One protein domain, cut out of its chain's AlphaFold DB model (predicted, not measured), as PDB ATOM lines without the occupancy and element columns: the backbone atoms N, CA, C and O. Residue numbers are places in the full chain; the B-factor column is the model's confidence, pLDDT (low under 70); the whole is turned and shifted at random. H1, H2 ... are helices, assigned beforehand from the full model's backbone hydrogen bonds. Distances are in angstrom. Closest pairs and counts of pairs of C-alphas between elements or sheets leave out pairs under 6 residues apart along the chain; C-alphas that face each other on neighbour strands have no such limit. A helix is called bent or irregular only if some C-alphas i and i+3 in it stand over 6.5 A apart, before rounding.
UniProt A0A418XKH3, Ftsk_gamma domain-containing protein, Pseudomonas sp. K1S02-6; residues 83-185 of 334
ATOM      1  N   ARG A  83      25.165 -38.987 -56.336       91.12
ATOM      2  CA  ARG A  83      24.709 -38.106 -55.259       91.12
ATOM      3  C   ARG A  83      23.204 -38.201 -55.074       91.12
ATOM      4  O   ARG A  83      22.771 -38.580 -53.996       91.12
ATOM      5  N   GLU A  84      22.424 -37.970 -56.124       90.44
ATOM      6  CA  GLU A  84      20.960 -38.007 -56.040       90.44
ATOM      7  C   GLU A  84      20.448 -39.387 -55.608       90.44
ATOM      8  O   GLU A  84      19.563 -39.477 -54.757       90.44
ATOM      9  N   LYS A  85      21.038 -40.481 -56.123       89.81
ATOM     10  CA  LYS A  85      20.716 -41.852 -55.680       89.81
ATOM     11  C   LYS A  85      20.999 -42.036 -54.182       89.81
ATOM     12  O   LYS A  85      20.208 -42.664 -53.477       89.81
ATOM     13  N   TYR A  86      22.116 -41.502 -53.684       92.12
ATOM     14  CA  TYR A  86      22.465 -41.545 -52.262       92.12
ATOM     15  C   TYR A  86      21.492 -40.711 -51.415       92.12
ATOM     16  O   TYR A  86      20.894 -41.250 -50.483       92.12
ATOM     17  N   THR A  87      21.271 -39.441 -51.775       94.12
ATOM     18  CA  THR A  87      20.315 -38.532 -51.125       94.12
ATOM     19  C   THR A  87      18.936 -39.179 -51.023       94.12
ATOM     20  O   THR A  87      18.328 -39.207 -49.953       94.12
ATOM     21  N   ARG A  88      18.449 -39.760 -52.127       93.62
ATOM     22  CA  ARG A  88      17.134 -40.395 -52.179       93.62
ATOM     23  C   ARG A  88      17.052 -41.621 -51.272       93.62
ATOM     24  O   ARG A  88      16.070 -41.770 -50.556       93.62
ATOM     25  N   LYS A  89      18.097 -42.455 -51.221       94.38
ATOM     26  CA  LYS A  89      18.184 -43.585 -50.279       94.38
ATOM     27  C   LYS A  89      18.137 -43.138 -48.817       94.38
ATOM     28  O   LYS A  89      17.434 -43.766 -48.028       94.38
ATOM     29  N   VAL A  90      18.847 -42.067 -48.456       95.94
ATOM     30  CA  VAL A  90      18.767 -41.478 -47.108       95.94
ATOM     31  C   VAL A  90      17.338 -41.028 -46.813       95.94
ATOM     32  O   VAL A  90      16.764 -41.452 -45.812       95.94
ATOM     33  N   PHE A  91      16.744 -40.236 -47.710       96.69
ATOM     34  CA  PHE A  91      15.377 -39.736 -47.567       96.69
ATOM     35  C   PHE A  91      14.353 -40.866 -47.391       96.69
ATOM     36  O   PHE A  91      13.616 -40.869 -46.415       96.69
ATOM     37  N   GLU A  92      14.336 -41.858 -48.285       96.06
ATOM     38  CA  GLU A  92      13.365 -42.965 -48.247       96.06
ATOM     39  C   GLU A  92      13.535 -43.846 -47.000       96.06
ATOM     40  O   GLU A  92      12.560 -44.369 -46.466       96.06
ATOM     41  N   THR A  93      14.768 -43.998 -46.504       97.12
ATOM     42  CA  THR A  93      15.032 -44.735 -45.258       97.12
ATOM     43  C   THR A  93      14.533 -43.957 -44.044       97.12
ATOM     44  O   THR A  93      13.920 -44.545 -43.155       97.12
ATOM     45  N   ALA A  94      14.764 -42.643 -44.011       97.31
ATOM     46  CA  ALA A  94      14.263 -41.774 -42.953       97.31
ATOM     47  C   ALA A  94      12.730 -41.690 -42.961       97.31
ATOM     48  O   ALA A  94      12.132 -41.795 -41.897       97.31
ATOM     49  N   LEU A  95      12.103 -41.580 -44.137       97.31
ATOM     50  CA  LEU A  95      10.648 -41.585 -44.295       97.31
ATOM     51  C   LEU A  95      10.033 -42.909 -43.833       97.31
ATOM     52  O   LEU A  95       9.079 -42.897 -43.066       97.31
ATOM     53  N   PHE A  96      10.614 -44.049 -44.219       97.25
ATOM     54  CA  PHE A  96      10.169 -45.355 -43.721       97.25
ATOM     55  C   PHE A  96      10.210 -45.423 -42.189       97.25
ATOM     56  O   PHE A  96       9.239 -45.833 -41.558       97.25
ATOM     57  N   LEU A  97      11.328 -45.010 -41.587       97.06
ATOM     58  CA  LEU A  97      11.494 -45.013 -40.135       97.06
ATOM     59  C   LEU A  97      10.507 -44.068 -39.449       97.06
ATOM     60  O   LEU A  97       9.896 -44.457 -38.459       97.06
ATOM     61  N   TRP A  98      10.317 -42.878 -40.009       96.19
ATOM     62  CA  TRP A  98       9.347 -41.889 -39.559       96.19
ATOM     63  C   TRP A  98       7.925 -42.442 -39.521       96.19
ATOM     64  O   TRP A  98       7.303 -42.456 -38.464       96.19
ATOM     65  N   GLU A  99       7.436 -42.944 -40.657       95.94
ATOM     66  CA  GLU A  99       6.085 -43.495 -40.774       95.94
ATOM     67  C   GLU A  99       5.905 -44.656 -39.797       95.94
ATOM     68  O   GLU A  99       4.940 -44.685 -39.045       95.94
ATOM     69  N   THR A 100       6.868 -45.581 -39.722       96.12
ATOM     70  CA  THR A 100       6.748 -46.704 -38.782       96.12
ATOM     71  C   THR A 100       6.741 -46.250 -37.324       96.12
ATOM     72  O   THR A 100       6.027 -46.841 -36.524       96.12
ATOM     73  N   HIS A 101       7.473 -45.193 -36.969       96.19
ATOM     74  CA  HIS A 101       7.484 -44.647 -35.609       96.19
ATOM     75  C   HIS A 101       6.134 -44.006 -35.243       96.19
ATOM     76  O   HIS A 101       5.567 -44.305 -34.186       96.19
ATOM     77  N   GLU A 102       5.537 -43.239 -36.162       95.31
ATOM     78  CA  GLU A 102       4.171 -42.718 -36.014       95.31
ATOM     79  C   GLU A 102       3.137 -43.833 -35.803       95.31
ATOM     80  O   GLU A 102       2.179 -43.648 -35.056       95.31
ATOM     81  N   GLU A 103       3.358 -45.007 -36.397       95.94
ATOM     82  CA  GLU A 103       2.482 -46.181 -36.327       95.94
ATOM     83  C   GLU A 103       2.693 -47.061 -35.065       95.94
ATOM     84  O   GLU A 103       2.056 -48.110 -34.964       95.94
ATOM     85  N   ASP A 104       3.560 -46.666 -34.112       94.44
ATOM     86  CA  ASP A 104       4.049 -47.504 -32.973       94.44
ATOM     87  C   ASP A 104       4.885 -48.720 -33.416       94.44
ATOM     88  O   ASP A 104       5.132 -49.660 -32.659       94.44
ATOM     89  N   GLY A 105       5.330 -48.719 -34.667       90.25
ATOM     90  CA  GLY A 105       6.205 -49.725 -35.234       90.25
ATOM     91  C   GLY A 105       7.674 -49.473 -34.905       90.25
ATOM     92  O   GLY A 105       8.151 -48.351 -34.761       90.25
ATOM     93  N   TYR A 106       8.439 -50.560 -34.868       88.06
ATOM     94  CA  TYR A 106       9.885 -50.510 -34.646       88.06
ATOM     95  C   TYR A 106      10.705 -50.371 -35.933       88.06
ATOM     96  O   TYR A 106      11.929 -50.413 -35.844       88.06
ATOM     97  N   GLY A 107      10.063 -50.282 -37.104       87.19
ATOM     98  CA  GLY A 107      10.708 -50.353 -38.418       87.19
ATOM     99  C   GLY A 107      11.416 -51.693 -38.660       87.19
ATOM    100  O   GLY A 107      12.420 -52.006 -38.019       87.19
ATOM    101  N   ASP A 108      10.926 -52.509 -39.599       94.12
ATOM    102  CA  ASP A 108      11.577 -53.788 -39.912       94.12
ATOM    103  C   ASP A 108      13.035 -53.551 -40.351       94.12
ATOM    104  O   ASP A 108      13.322 -52.918 -41.370       94.12
ATOM    105  N   THR A 109      13.992 -54.060 -39.577       94.81
ATOM    106  CA  THR A 109      15.420 -53.843 -39.837       94.81
ATOM    107  C   THR A 109      15.875 -54.501 -41.136       94.81
ATOM    108  O   THR A 109      16.834 -54.044 -41.759       94.81
ATOM    109  N   ARG A 110      15.154 -55.525 -41.604       95.44
ATOM    110  CA  ARG A 110      15.386 -56.149 -42.909       95.44
ATOM    111  C   ARG A 110      14.976 -55.214 -44.039       95.44
ATOM    112  O   ARG A 110      15.654 -55.227 -45.061       95.44
ATOM    113  N   ALA A 111      13.951 -54.375 -43.843       95.06
ATOM    114  CA  ALA A 111      13.609 -53.299 -44.775       95.06
ATOM    115  C   ALA A 111      14.730 -52.260 -44.892       95.06
ATOM    116  O   ALA A 111      15.157 -51.903 -45.993       95.06
ATOM    117  N   ILE A 112      15.273 -51.834 -43.753       95.19
ATOM    118  CA  ILE A 112      16.357 -50.845 -43.699       95.19
ATOM    119  C   ILE A 112      17.588 -51.326 -44.485       95.19
ATOM    120  O   ILE A 112      18.206 -50.527 -45.184       95.19
ATOM    121  N   ASN A 113      17.914 -52.624 -44.451       92.25
ATOM    122  CA  ASN A 113      19.081 -53.181 -45.150       92.25
ATOM    123  C   ASN A 113      19.079 -52.983 -46.677       92.25
ATOM    124  O   ASN A 113      20.140 -53.058 -47.287       92.25
ATOM    125  N   PHE A 114      17.937 -52.736 -47.317       90.19
ATOM    126  CA  PHE A 114      17.904 -52.432 -48.756       90.19
ATOM    127  C   PHE A 114      17.363 -51.039 -49.078       90.19
ATOM    128  O   PHE A 114      17.548 -50.562 -50.200       90.19
ATOM    129  N   LEU A 115      16.711 -50.369 -48.125       93.81
ATOM    130  CA  LEU A 115      16.374 -48.954 -48.259       93.81
ATOM    131  C   LEU A 115      17.621 -48.073 -48.102       93.81
ATOM    132  O   LEU A 115      17.822 -47.155 -48.904       93.81
ATOM    133  N   SER A 116      18.454 -48.402 -47.111       93.62
ATOM    134  CA  SER A 116      19.618 -47.626 -46.688       93.62
ATOM    135  C   SER A 116      20.724 -47.579 -47.747       93.62
ATOM    136  O   SER A 116      20.993 -48.591 -48.402       93.62
ATOM    137  N   PRO A 117      21.459 -46.456 -47.862       90.69
ATOM    138  CA  PRO A 117      22.680 -46.400 -48.662       90.69
ATOM    139  C   PRO A 117      23.762 -47.395 -48.224       90.69
ATOM    140  O   PRO A 117      24.493 -47.893 -49.074       90.69
ATOM    141  N   ALA A 118      23.877 -47.680 -46.921       89.75
ATOM    142  CA  ALA A 118      24.932 -48.543 -46.381       89.75
ATOM    143  C   ALA A 118      24.562 -50.032 -46.406       89.75
ATOM    144  O   ALA A 118      25.445 -50.887 -46.429       89.75
ATOM    145  N   GLY A 119      23.264 -50.342 -46.354       87.88
ATOM    146  CA  GLY A 119      22.731 -51.707 -46.378       87.88
ATOM    147  C   GLY A 119      23.174 -52.630 -45.232       87.88
ATOM    148  O   GLY A 119      23.092 -53.849 -45.352       87.88
ATOM    149  N   ARG A 120      23.664 -52.066 -44.121       90.56
ATOM    150  CA  ARG A 120      24.128 -52.789 -42.926       90.56
ATOM    151  C   ARG A 120      23.931 -51.954 -41.668       90.56
ATOM    152  O   ARG A 120      23.707 -50.754 -41.752       90.56
ATOM    153  N   GLU A 121      24.031 -52.583 -40.500       94.94
ATOM    154  CA  GLU A 121      23.827 -51.922 -39.199       94.94
ATOM    155  C   GLU A 121      22.449 -51.244 -39.047       94.94
ATOM    156  O   GLU A 121      22.311 -50.209 -38.394       94.94
ATOM    157  N   ALA A 122      21.407 -51.850 -39.625       96.12
ATOM    158  CA  ALA A 122      20.037 -51.335 -39.621       96.12
ATOM    159  C   ALA A 122      19.521 -50.900 -38.236       96.12
ATOM    160  O   ALA A 122      18.838 -49.886 -38.124       96.12
ATOM    161  N   VAL A 123      19.874 -51.632 -37.175       96.75
ATOM    162  CA  VAL A 123      19.488 -51.286 -35.796       96.75
ATOM    163  C   VAL A 123      20.089 -49.946 -35.365       96.75
ATOM    164  O   VAL A 123      19.385 -49.126 -34.784       96.75
ATOM    165  N   LYS A 124      21.370 -49.696 -35.664       97.06
ATOM    166  CA  LYS A 124      22.040 -48.439 -35.298       97.06
ATOM    167  C   LYS A 124      21.477 -47.265 -36.098       97.06
ATOM    168  O   LYS A 124      21.177 -46.232 -35.509       97.06
ATOM    169  N   GLN A 125      21.241 -47.466 -37.397       96.69
ATOM    170  CA  GLN A 125      20.573 -46.484 -38.262       96.69
ATOM    171  C   GLN A 125      19.198 -46.089 -37.730       96.69
ATOM    172  O   GLN A 125      18.907 -44.904 -37.582       96.69
ATOM    173  N   ARG A 126      18.366 -47.081 -37.391       97.25
ATOM    174  CA  ARG A 126      17.067 -46.842 -36.765       97.25
ATOM    175  C   ARG A 126      17.215 -46.036 -35.483       97.25
ATOM    176  O   ARG A 126      16.527 -45.038 -35.321       97.25
ATOM    177  N   ASN A 127      18.092 -46.466 -34.579       97.00
ATOM    178  CA  ASN A 127      18.247 -45.824 -33.277       97.00
ATOM    179  C   ASN A 127      18.719 -44.365 -33.411       97.00
ATOM    180  O   ASN A 127      18.293 -43.526 -32.624       97.00
ATOM    181  N   ALA A 128      19.548 -44.048 -34.413       96.75
ATOM    182  CA  ALA A 128      19.947 -42.672 -34.708       96.75
ATOM    183  C   ALA A 128      18.741 -41.790 -35.079       96.75
ATOM    184  O   ALA A 128      18.621 -40.676 -34.574       96.75
ATOM    185  N   VAL A 129      17.822 -42.309 -35.901       96.94
ATOM    186  CA  VAL A 129      16.580 -41.610 -36.263       96.94
ATOM    187  C   VAL A 129      15.623 -41.524 -35.077       96.94
ATOM    188  O   VAL A 129      15.164 -40.437 -34.738       96.94
ATOM    189  N   PHE A 130      15.351 -42.646 -34.409       96.38
ATOM    190  CA  PHE A 130      14.376 -42.720 -33.317       96.38
ATOM    191  C   PHE A 130      14.779 -41.844 -32.135       96.38
ATOM    192  O   PHE A 130      13.932 -41.150 -31.596       96.38
ATOM    193  N   LYS A 131      16.076 -41.740 -31.813       96.69
ATOM    194  CA  LYS A 131      16.564 -40.807 -30.788       96.69
ATOM    195  C   LYS A 131      16.115 -39.359 -31.040       96.69
ATOM    196  O   LYS A 131      15.851 -38.633 -30.084       96.69
ATOM    197  N   VAL A 132      16.040 -38.928 -32.303       95.19
ATOM    198  CA  VAL A 132      15.553 -37.585 -32.660       95.19
ATOM    199  C   VAL A 132      14.034 -37.490 -32.556       95.19
ATOM    200  O   VAL A 132      13.538 -36.476 -32.071       95.19
ATOM    201  N   LEU A 133      13.306 -38.530 -32.966       94.19
ATOM    202  CA  LEU A 133      11.841 -38.564 -32.882       94.19
ATOM    203  C   LEU A 133      11.344 -38.622 -31.431       94.19
ATOM    204  O   LEU A 133      10.429 -37.893 -31.064       94.19
ATOM    205  N   ASP A 134      11.995 -39.422 -30.587       94.06
ATOM    206  CA  ASP A 134      11.658 -39.577 -29.168       94.06
ATOM    207  C   ASP A 134      12.009 -38.319 -28.355       94.06
ATOM    208  O   ASP A 134      11.337 -37.985 -27.381       94.06
ATOM    209  N   GLY A 135      13.076 -37.610 -28.744       90.69
ATOM    210  CA  GLY A 135      13.583 -36.438 -28.026       90.69
ATOM    211  C   GLY A 135      12.907 -35.112 -28.386       90.69
ATOM    212  O   GLY A 135      13.135 -34.118 -27.696       90.69
ATOM    213  N   ALA A 136      12.109 -35.062 -29.456       85.19
ATOM    214  CA  ALA A 136      11.501 -33.830 -29.944       85.19
ATOM    215  C   ALA A 136      10.054 -34.072 -30.418       85.19
ATOM    216  O   ALA A 136       9.855 -34.555 -31.530       85.19
ATOM    217  N   PRO A 137       9.034 -33.636 -29.648       74.81
ATOM    218  CA  PRO A 137       7.618 -33.792 -30.011       74.81
ATOM    219  C   PRO A 137       7.237 -33.163 -31.361       74.81
ATOM    220  O   PRO A 137       6.237 -33.535 -31.961       74.81
ATOM    221  N   ASN A 138       8.048 -32.207 -31.828       83.44
ATOM    222  CA  ASN A 138       7.912 -31.522 -33.112       83.44
ATOM    223  C   ASN A 138       9.135 -31.763 -34.004       83.44
ATOM    224  O   ASN A 138       9.556 -30.860 -34.735       83.44
ATOM    225  N   ALA A 139       9.760 -32.942 -33.916       89.25
ATOM    226  CA  ALA A 139      10.739 -33.336 -34.917       89.25
ATOM    227  C   ALA A 139      10.129 -33.118 -36.312       89.25
ATOM    228  O   ALA A 139       8.912 -33.186 -36.492       89.25
ATOM    229  N   SER A 140      10.972 -32.829 -37.303       94.06
ATOM    230  CA  SER A 140      10.573 -32.756 -38.713       94.06
ATOM    231  C   SER A 140      11.204 -33.911 -39.482       94.06
ATOM    232  O   SER A 140      12.269 -34.393 -39.082       94.06
ATOM    233  N   LEU A 141      10.601 -34.331 -40.601       96.25
ATOM    234  CA  LEU A 141      11.181 -35.383 -41.446       96.25
ATOM    235  C   LEU A 141      12.610 -35.025 -41.870       96.25
ATOM    236  O   LEU A 141      13.488 -35.883 -41.923       96.25
ATOM    237  N   PHE A 142      12.869 -33.733 -42.072       95.75
ATOM    238  CA  PHE A 142      14.204 -33.221 -42.342       95.75
ATOM    239  C   PHE A 142      15.178 -33.444 -41.177       95.75
ATOM    240  O   PHE A 142      16.318 -33.842 -41.408       95.75
ATOM    241  N   SER A 143      14.744 -33.257 -39.927       95.12
ATOM    242  CA  SER A 143      15.557 -33.552 -38.739       95.12
ATOM    243  C   SER A 143      15.899 -35.043 -38.646       95.12
ATOM    244  O   SER A 143      17.047 -35.391 -38.377       95.12
ATOM    245  N   ALA A 144      14.931 -35.923 -38.918       96.12
ATOM    246  CA  ALA A 144      15.142 -37.371 -38.952       96.12
ATOM    247  C   ALA A 144      16.101 -37.795 -40.079       96.12
ATOM    248  O   ALA A 144      17.039 -38.562 -39.846       96.12
ATOM    249  N   ALA A 145      15.916 -37.256 -41.287       96.81
ATOM    250  CA  ALA A 145      16.802 -37.501 -42.421       96.81
ATOM    251  C   ALA A 145      18.221 -36.978 -42.167       96.81
ATOM    252  O   ALA A 145      19.193 -37.664 -42.480       96.81
ATOM    253  N   GLY A 146      18.349 -35.801 -41.549       95.44
ATOM    254  CA  GLY A 146      19.629 -35.227 -41.142       95.44
ATOM    255  C   GLY A 146      20.350 -36.076 -40.095       95.44
ATOM    256  O   GLY A 146      21.555 -36.283 -40.211       95.44
ATOM    257  N   ALA A 147      19.621 -36.631 -39.122       96.19
ATOM    258  CA  ALA A 147      20.181 -37.540 -38.121       96.19
ATOM    259  C   ALA A 147      20.728 -38.826 -38.754       96.19
ATOM    260  O   ALA A 147      21.845 -39.243 -38.449       96.19
ATOM    261  N   LEU A 148      19.969 -39.424 -39.680       96.75
ATOM    262  CA  LEU A 148      20.425 -40.592 -40.429       96.75
ATOM    263  C   LEU A 148      21.652 -40.269 -41.286       96.75
ATOM    264  O   LEU A 148      22.617 -41.028 -41.278       96.75
ATOM    265  N   ALA A 149      21.619 -39.153 -42.015       95.44
ATOM    266  CA  ALA A 149      22.724 -38.717 -42.858       95.44
ATOM    267  C   ALA A 149      24.005 -38.515 -42.040       95.44
ATOM    268  O   ALA A 149      25.030 -39.101 -42.378       95.44
ATOM    269  N   GLY A 150      23.932 -37.747 -40.946       93.88
ATOM    270  CA  GLY A 150      25.064 -37.499 -40.050       93.88
ATOM    271  C   GLY A 150      25.651 -38.797 -39.502       93.88
ATOM    272  O   GLY A 150      26.849 -39.032 -39.625       93.88
ATOM    273  N   TRP A 151      24.796 -39.702 -39.019       95.25
ATOM    274  CA  TRP A 151      25.247 -41.008 -38.543       95.25
ATOM    275  C   TRP A 151      25.941 -41.829 -39.646       95.25
ATOM    276  O   TRP A 151      26.970 -42.458 -39.394       95.25
ATOM    277  N   LEU A 152      25.422 -41.814 -40.880       94.12
ATOM    278  CA  LEU A 152      26.038 -42.514 -42.013       94.12
ATOM    279  C   LEU A 152      27.415 -41.943 -42.386       94.12
ATOM    280  O   LEU A 152      28.283 -42.721 -42.769       94.12
ATOM    281  N   LEU A 153      27.617 -40.629 -42.279       90.25
ATOM    282  CA  LEU A 153      28.902 -39.965 -42.542       90.25
ATOM    283  C   LEU A 153      29.952 -40.253 -41.470       90.25
ATOM    284  O   LEU A 153      31.129 -40.378 -41.780       90.25
ATOM    285  N   GLU A 154      29.534 -40.354 -40.211       90.06
ATOM    286  CA  GLU A 154      30.441 -40.656 -39.101       90.06
ATOM    287  C   GLU A 154      30.921 -42.113 -39.122       90.06
ATOM    288  O   GLU A 154      32.047 -42.407 -38.724       90.06
ATOM    289  N   ASN A 155      30.063 -43.039 -39.563       91.75
ATOM    290  CA  ASN A 155      30.299 -44.482 -39.430       91.75
ATOM    291  C   ASN A 155      30.681 -45.167 -40.748       91.75
ATOM    292  O   ASN A 155      31.167 -46.300 -40.751       91.75
ATOM    293  N   PHE A 156      30.475 -44.497 -41.877       88.31
ATOM    294  CA  PHE A 156      30.898 -44.961 -43.188       88.31
ATOM    295  C   PHE A 156      31.643 -43.842 -43.900       88.31
ATOM    296  O   PHE A 156      31.484 -42.680 -43.572       88.31
ATOM    297  N   LEU A 157      32.455 -44.191 -44.896       72.88
ATOM    298  CA  LEU A 157      32.998 -43.220 -45.843       72.88
ATOM    299  C   LEU A 157      32.006 -43.128 -47.009       72.88
ATOM    300  O   LEU A 157      32.099 -43.942 -47.938       72.88
ATOM    301  N   PRO A 158      30.983 -42.250 -46.960       68.19
ATOM    302  CA  PRO A 158      30.102 -42.084 -48.098       68.19
ATOM    303  C   PRO A 158      30.885 -41.493 -49.263       68.19
ATOM    304  O   PRO A 158      31.897 -40.820 -49.112       68.19
ATOM    305  N   ALA A 159      30.376 -41.724 -50.464       67.56
ATOM    306  CA  ALA A 159      30.944 -41.137 -51.669       67.56
ATOM    307  C   ALA A 159      30.573 -39.655 -51.862       67.56
ATOM    308  O   ALA A 159      30.777 -39.128 -52.953       67.56
ATOM    309  N   VAL A 160      29.924 -39.042 -50.870       78.06
ATOM    310  CA  VAL A 160      29.254 -37.743 -50.949       78.06
ATOM    311  C   VAL A 160      29.308 -37.076 -49.573       78.06
ATOM    312  O   VAL A 160      28.980 -37.728 -48.582       78.06
ATOM    313  N   GLU A 161      29.674 -35.796 -49.512       75.06
ATOM    314  CA  GLU A 161      29.707 -35.005 -48.276       75.06
ATOM    315  C   GLU A 161      28.296 -34.573 -47.827       75.06
ATOM    316  O   GLU A 161      27.386 -34.398 -48.642       75.06
ATOM    317  N   TYR A 162      28.089 -34.336 -46.522       70.88
ATOM    318  CA  TYR A 162      26.772 -33.912 -46.003       70.88
ATOM    319  C   TYR A 162      26.280 -32.597 -46.602       70.88
ATOM    320  O   TYR A 162      25.093 -32.440 -46.904       70.88
ATOM    321  N   GLY A 163      27.200 -31.634 -46.728       73.56
ATOM    322  CA  GLY A 163      26.904 -30.302 -47.249       73.56
ATOM    323  C   GLY A 163      26.276 -30.371 -48.637       73.56
ATOM    324  O   GLY A 163      25.371 -29.592 -48.935       73.56
ATOM    325  N   ASP A 164      26.665 -31.380 -49.417       78.12
ATOM    326  CA  ASP A 164      26.229 -31.572 -50.796       78.12
ATOM    327  C   ASP A 164      24.806 -32.130 -50.907       78.12
ATOM    328  O   ASP A 164      24.153 -31.923 -51.928       78.12
ATOM    329  N   ILE A 165      24.311 -32.831 -49.879       88.88
ATOM    330  CA  ILE A 165      22.979 -33.465 -49.900       88.88
ATOM    331  C   ILE A 165      21.942 -32.727 -49.057       88.88
ATOM    332  O   ILE A 165      20.745 -32.964 -49.209       88.88
ATOM    333  N   LYS A 166      22.364 -31.822 -48.167       92.94
ATOM    334  CA  LYS A 166      21.469 -31.149 -47.215       92.94
ATOM    335  C   LYS A 166      20.345 -30.365 -47.903       92.94
ATOM    336  O   LYS A 166      19.195 -30.463 -47.481       92.94
ATOM    337  N   ALA A 167      20.656 -29.604 -48.954       91.88
ATOM    338  CA  ALA A 167      19.660 -28.810 -49.686       91.88
ATOM    339  C   ALA A 167      18.662 -29.693 -50.461       91.88
ATOM    340  O   ALA A 167      17.457 -29.425 -50.469       91.88
ATOM    341  N   GLU A 168      19.145 -30.785 -51.058       93.38
ATOM    342  CA  GLU A 168      18.296 -31.767 -51.740       93.38
ATOM    343  C   GLU A 168      17.388 -32.504 -50.742       93.38
ATOM    344  O   GLU A 168      16.187 -32.618 -50.979       93.38
ATOM    345  N   LEU A 169      17.923 -32.935 -49.590       95.19
ATOM    346  CA  LEU A 169      17.129 -33.525 -48.507       95.19
ATOM    347  C   LEU A 169      16.054 -32.558 -48.012       95.19
ATOM    348  O   LEU A 169      14.917 -32.979 -47.829       95.19
ATOM    349  N   ALA A 170      16.385 -31.277 -47.826       94.25
ATOM    350  CA  ALA A 170      15.416 -30.266 -47.414       94.25
ATOM    351  C   ALA A 170      14.275 -30.144 -48.432       94.25
ATOM    352  O   ALA A 170      13.113 -30.139 -48.041       94.25
ATOM    353  N   THR A 171      14.603 -30.133 -49.726       93.88
ATOM    354  CA  THR A 171      13.616 -30.078 -50.815       93.88
ATOM    355  C   THR A 171      12.713 -31.315 -50.820       93.88
ATOM    356  O   THR A 171      11.491 -31.189 -50.862       93.88
ATOM    357  N   LEU A 172      13.294 -32.516 -50.720       94.25
ATOM    358  CA  LEU A 172      12.542 -33.775 -50.673       94.25
ATOM    359  C   LEU A 172      11.630 -33.862 -49.444       94.25
ATOM    360  O   LEU A 172      10.485 -34.294 -49.561       94.25
ATOM    361  N   CYS A 173      12.125 -33.440 -48.278       94.94
ATOM    362  CA  CYS A 173      11.353 -33.438 -47.038       94.94
ATOM    363  C   CYS A 173      10.243 -32.385 -47.065       94.94
ATOM    364  O   CYS A 173       9.143 -32.681 -46.624       94.94
ATOM    365  N   ALA A 174      10.498 -31.191 -47.608       92.25
ATOM    366  CA  ALA A 174       9.493 -30.136 -47.727       92.25
ATOM    367  C   ALA A 174       8.345 -30.518 -48.673       92.25
ATOM    368  O   ALA A 174       7.212 -30.106 -48.453       92.25
ATOM    369  N   ALA A 175       8.622 -31.338 -49.692       90.25
ATOM    370  CA  ALA A 175       7.595 -31.891 -50.574       90.25
ATOM    371  C   ALA A 175       6.670 -32.904 -49.872       90.25
ATOM    372  O   ALA A 175       5.626 -33.255 -50.416       90.25
ATOM    373  N   GLN A 176       7.045 -33.404 -48.690       88.44
ATOM    374  CA  GLN A 176       6.132 -34.131 -47.814       88.44
ATOM    375  C   GLN A 176       5.462 -33.095 -46.901       88.44
ATOM    376  O   GLN A 176       6.033 -32.691 -45.891       88.44
ATOM    377  N   GLU A 177       4.269 -32.619 -47.274       70.38
ATOM    378  CA  GLU A 177       3.509 -31.571 -46.560       70.38
ATOM    379  C   GLU A 177       2.917 -32.050 -45.218       70.38
ATOM    380  O   GLU A 177       1.749 -31.822 -44.905       70.38
ATOM    381  N   TRP A 178       3.698 -32.762 -44.411       80.62
ATOM    382  CA  TRP A 178       3.160 -33.565 -43.329       80.62
ATOM    383  C   TRP A 178       3.922 -33.358 -42.018       80.62
ATOM    384  O   TRP A 178       5.147 -33.445 -41.935       80.62
ATOM    385  N   ARG A 179       3.158 -33.020 -40.976       85.81
ATOM    386  CA  ARG A 179       3.607 -32.906 -39.589       85.81
ATOM    387  C   ARG A 179       3.554 -34.248 -38.874       85.81
ATOM    388  O   ARG A 179       2.593 -34.991 -39.049       85.81
ATOM    389  N   TYR A 180       4.536 -34.480 -38.006       90.62
ATOM    390  CA  TYR A 180       4.557 -35.662 -37.155       90.62
ATOM    391  C   TYR A 180       3.222 -35.817 -36.414       90.62
ATOM    392  O   TYR A 180       2.796 -34.897 -35.709       90.62
ATOM    393  N   GLN A 181       2.576 -36.970 -36.561       91.75
ATOM    394  CA  GLN A 181       1.375 -37.297 -35.799       91.75
ATOM    395  C   GLN A 181       1.300 -38.787 -35.500       91.75
ATOM    396  O   GLN A 181       1.581 -39.630 -36.349       91.75
ATOM    397  N   LYS A 182       0.871 -39.115 -34.280       94.44
ATOM    398  CA  LYS A 182       0.635 -40.502 -33.895       94.44
ATOM    399  C   LYS A 182      -0.519 -41.076 -34.712       94.44
ATOM    400  O   LYS A 182      -1.602 -40.497 -34.720       94.44
ATOM    401  N   VAL A 183      -0.303 -42.232 -35.332       94.69
ATOM    402  CA  VAL A 183      -1.349 -42.964 -36.046       94.69
ATOM    403  C   VAL A 183      -1.774 -44.170 -35.254       94.69
ATOM    404  O   VAL A 183      -1.004 -45.104 -35.023       94.69
ATOM    405  N   THR A 184      -3.042 -44.163 -34.878       95.62
ATOM    406  CA  THR A 184      -3.703 -45.284 -34.217       95.62
ATOM    407  C   THR A 184      -4.691 -45.982 -35.141       95.62
ATOM    408  O   THR A 184      -4.904 -47.181 -34.971       95.62
ATOM    409  N   ASP A 185      -5.228 -45.274 -36.140       96.31
ATOM    410  CA  ASP A 185      -6.203 -45.812 -37.084       96.31
ATOM    411  C   ASP A 185      -5.612 -46.938 -37.941       96.31
ATOM    412  O   ASP A 185      -4.571 -46.791 -38.582       96.31
TER     413      ASP A 185
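Overview. This is residues 83 to 185 of the 334 residues of the protein "Ftsk_gamma domain-containing protein" of Pseudomonas sp. K1S02-6 (UniProt A0A418XKH3). The longest helix, H1, lies in the core, and the four other helices pack on it. H3, H4 and H5 follow one another as a curved layer that crosses H1 steeply, while the short H2 folds back along H1 and meets the beginning of H3. The printed part has 103 residues with five named helices, in the order H1, H2, H3, H4, H5, and no named strand; the class is all helix. It is compact, with a radius of gyration of the C-alphas of 12.6 A, and spans 40 by 27 by 21 A.

Along the chain. H1, residues 83 to 102, begins with C-alpha 83 at (24.709, -38.106, -55.259) and is 28.5 A long from first to last C-alpha. H2, residues 109 to 115, measures 9.8 A. H3, residues 122 to 135, measures 20.0 A. H4, residues 141 to 155, measures 21.3 A, from C-alpha 141 at (11.181, -35.383, -41.446). H5, residues 162 to 174, measures 17.8 A and ends with C-alpha 174 at (9.493, -30.136, -47.727); it is irregular, with C-alphas 164 and 167 7.2 A apart.

Arrangement. H1 is the hub, touching the four other helices. With residues 89 to 93 alone it touches H2, the closest C-alphas being those of Thr 93 and Leu 115, 5.3 A; the two form a hairpin at a shallow tilt of 30 degrees, opposite ways. With residues 94 to 101 alone it touches H3, closest at Leu 97 and Arg 126, whose C-alphas are 6.8 A apart, at a steep tilt of 61 degrees, the same way. With residues 90 to 98 alone it touches H4, closest at the C-alphas of Ala 94 and Ala 145, 5.0 A, at a steep tilt of 60 degrees, opposite ways. With residues 83 to 91 alone it touches H5, closest at the C-alphas of Thr 87 and Ile 165, 5.9 A, at a steep tilt of 51 degrees, the same way. H3 and H4 form a hairpin at a steep tilt of 44 degrees, with the closest C-alphas, of Val 129 and Ala 144, 5.2 A apart. H4 and H5 form a hairpin at a shallow tilt of 24 degrees, with the closest C-alphas, of Phe 142 and Cys 173, 5.5 A apart. H2 touches H3 about perpendicular, at 82 degrees, closest at the C-alphas of Thr 109 and Ala 122, 5.3 A. H2 is apart from H4 and H5, and H3 is apart from H5. Every O i to N i+4 pair is within hydrogen-bond range in H1 and H4; the counts are 2 of 3 in H2, 9 of 10 in H3 and 7 of 9 in H5.

Size, cuts and confidence. The two C-alphas farthest apart, of Leu 157 and Asp 185, are 40.3 A from each other. The printed part has no cut. The link H3 to H4 is tight, and the other three are short. Mean pLDDT of the printed part is 91.5, with residues 158 to 159 under 70.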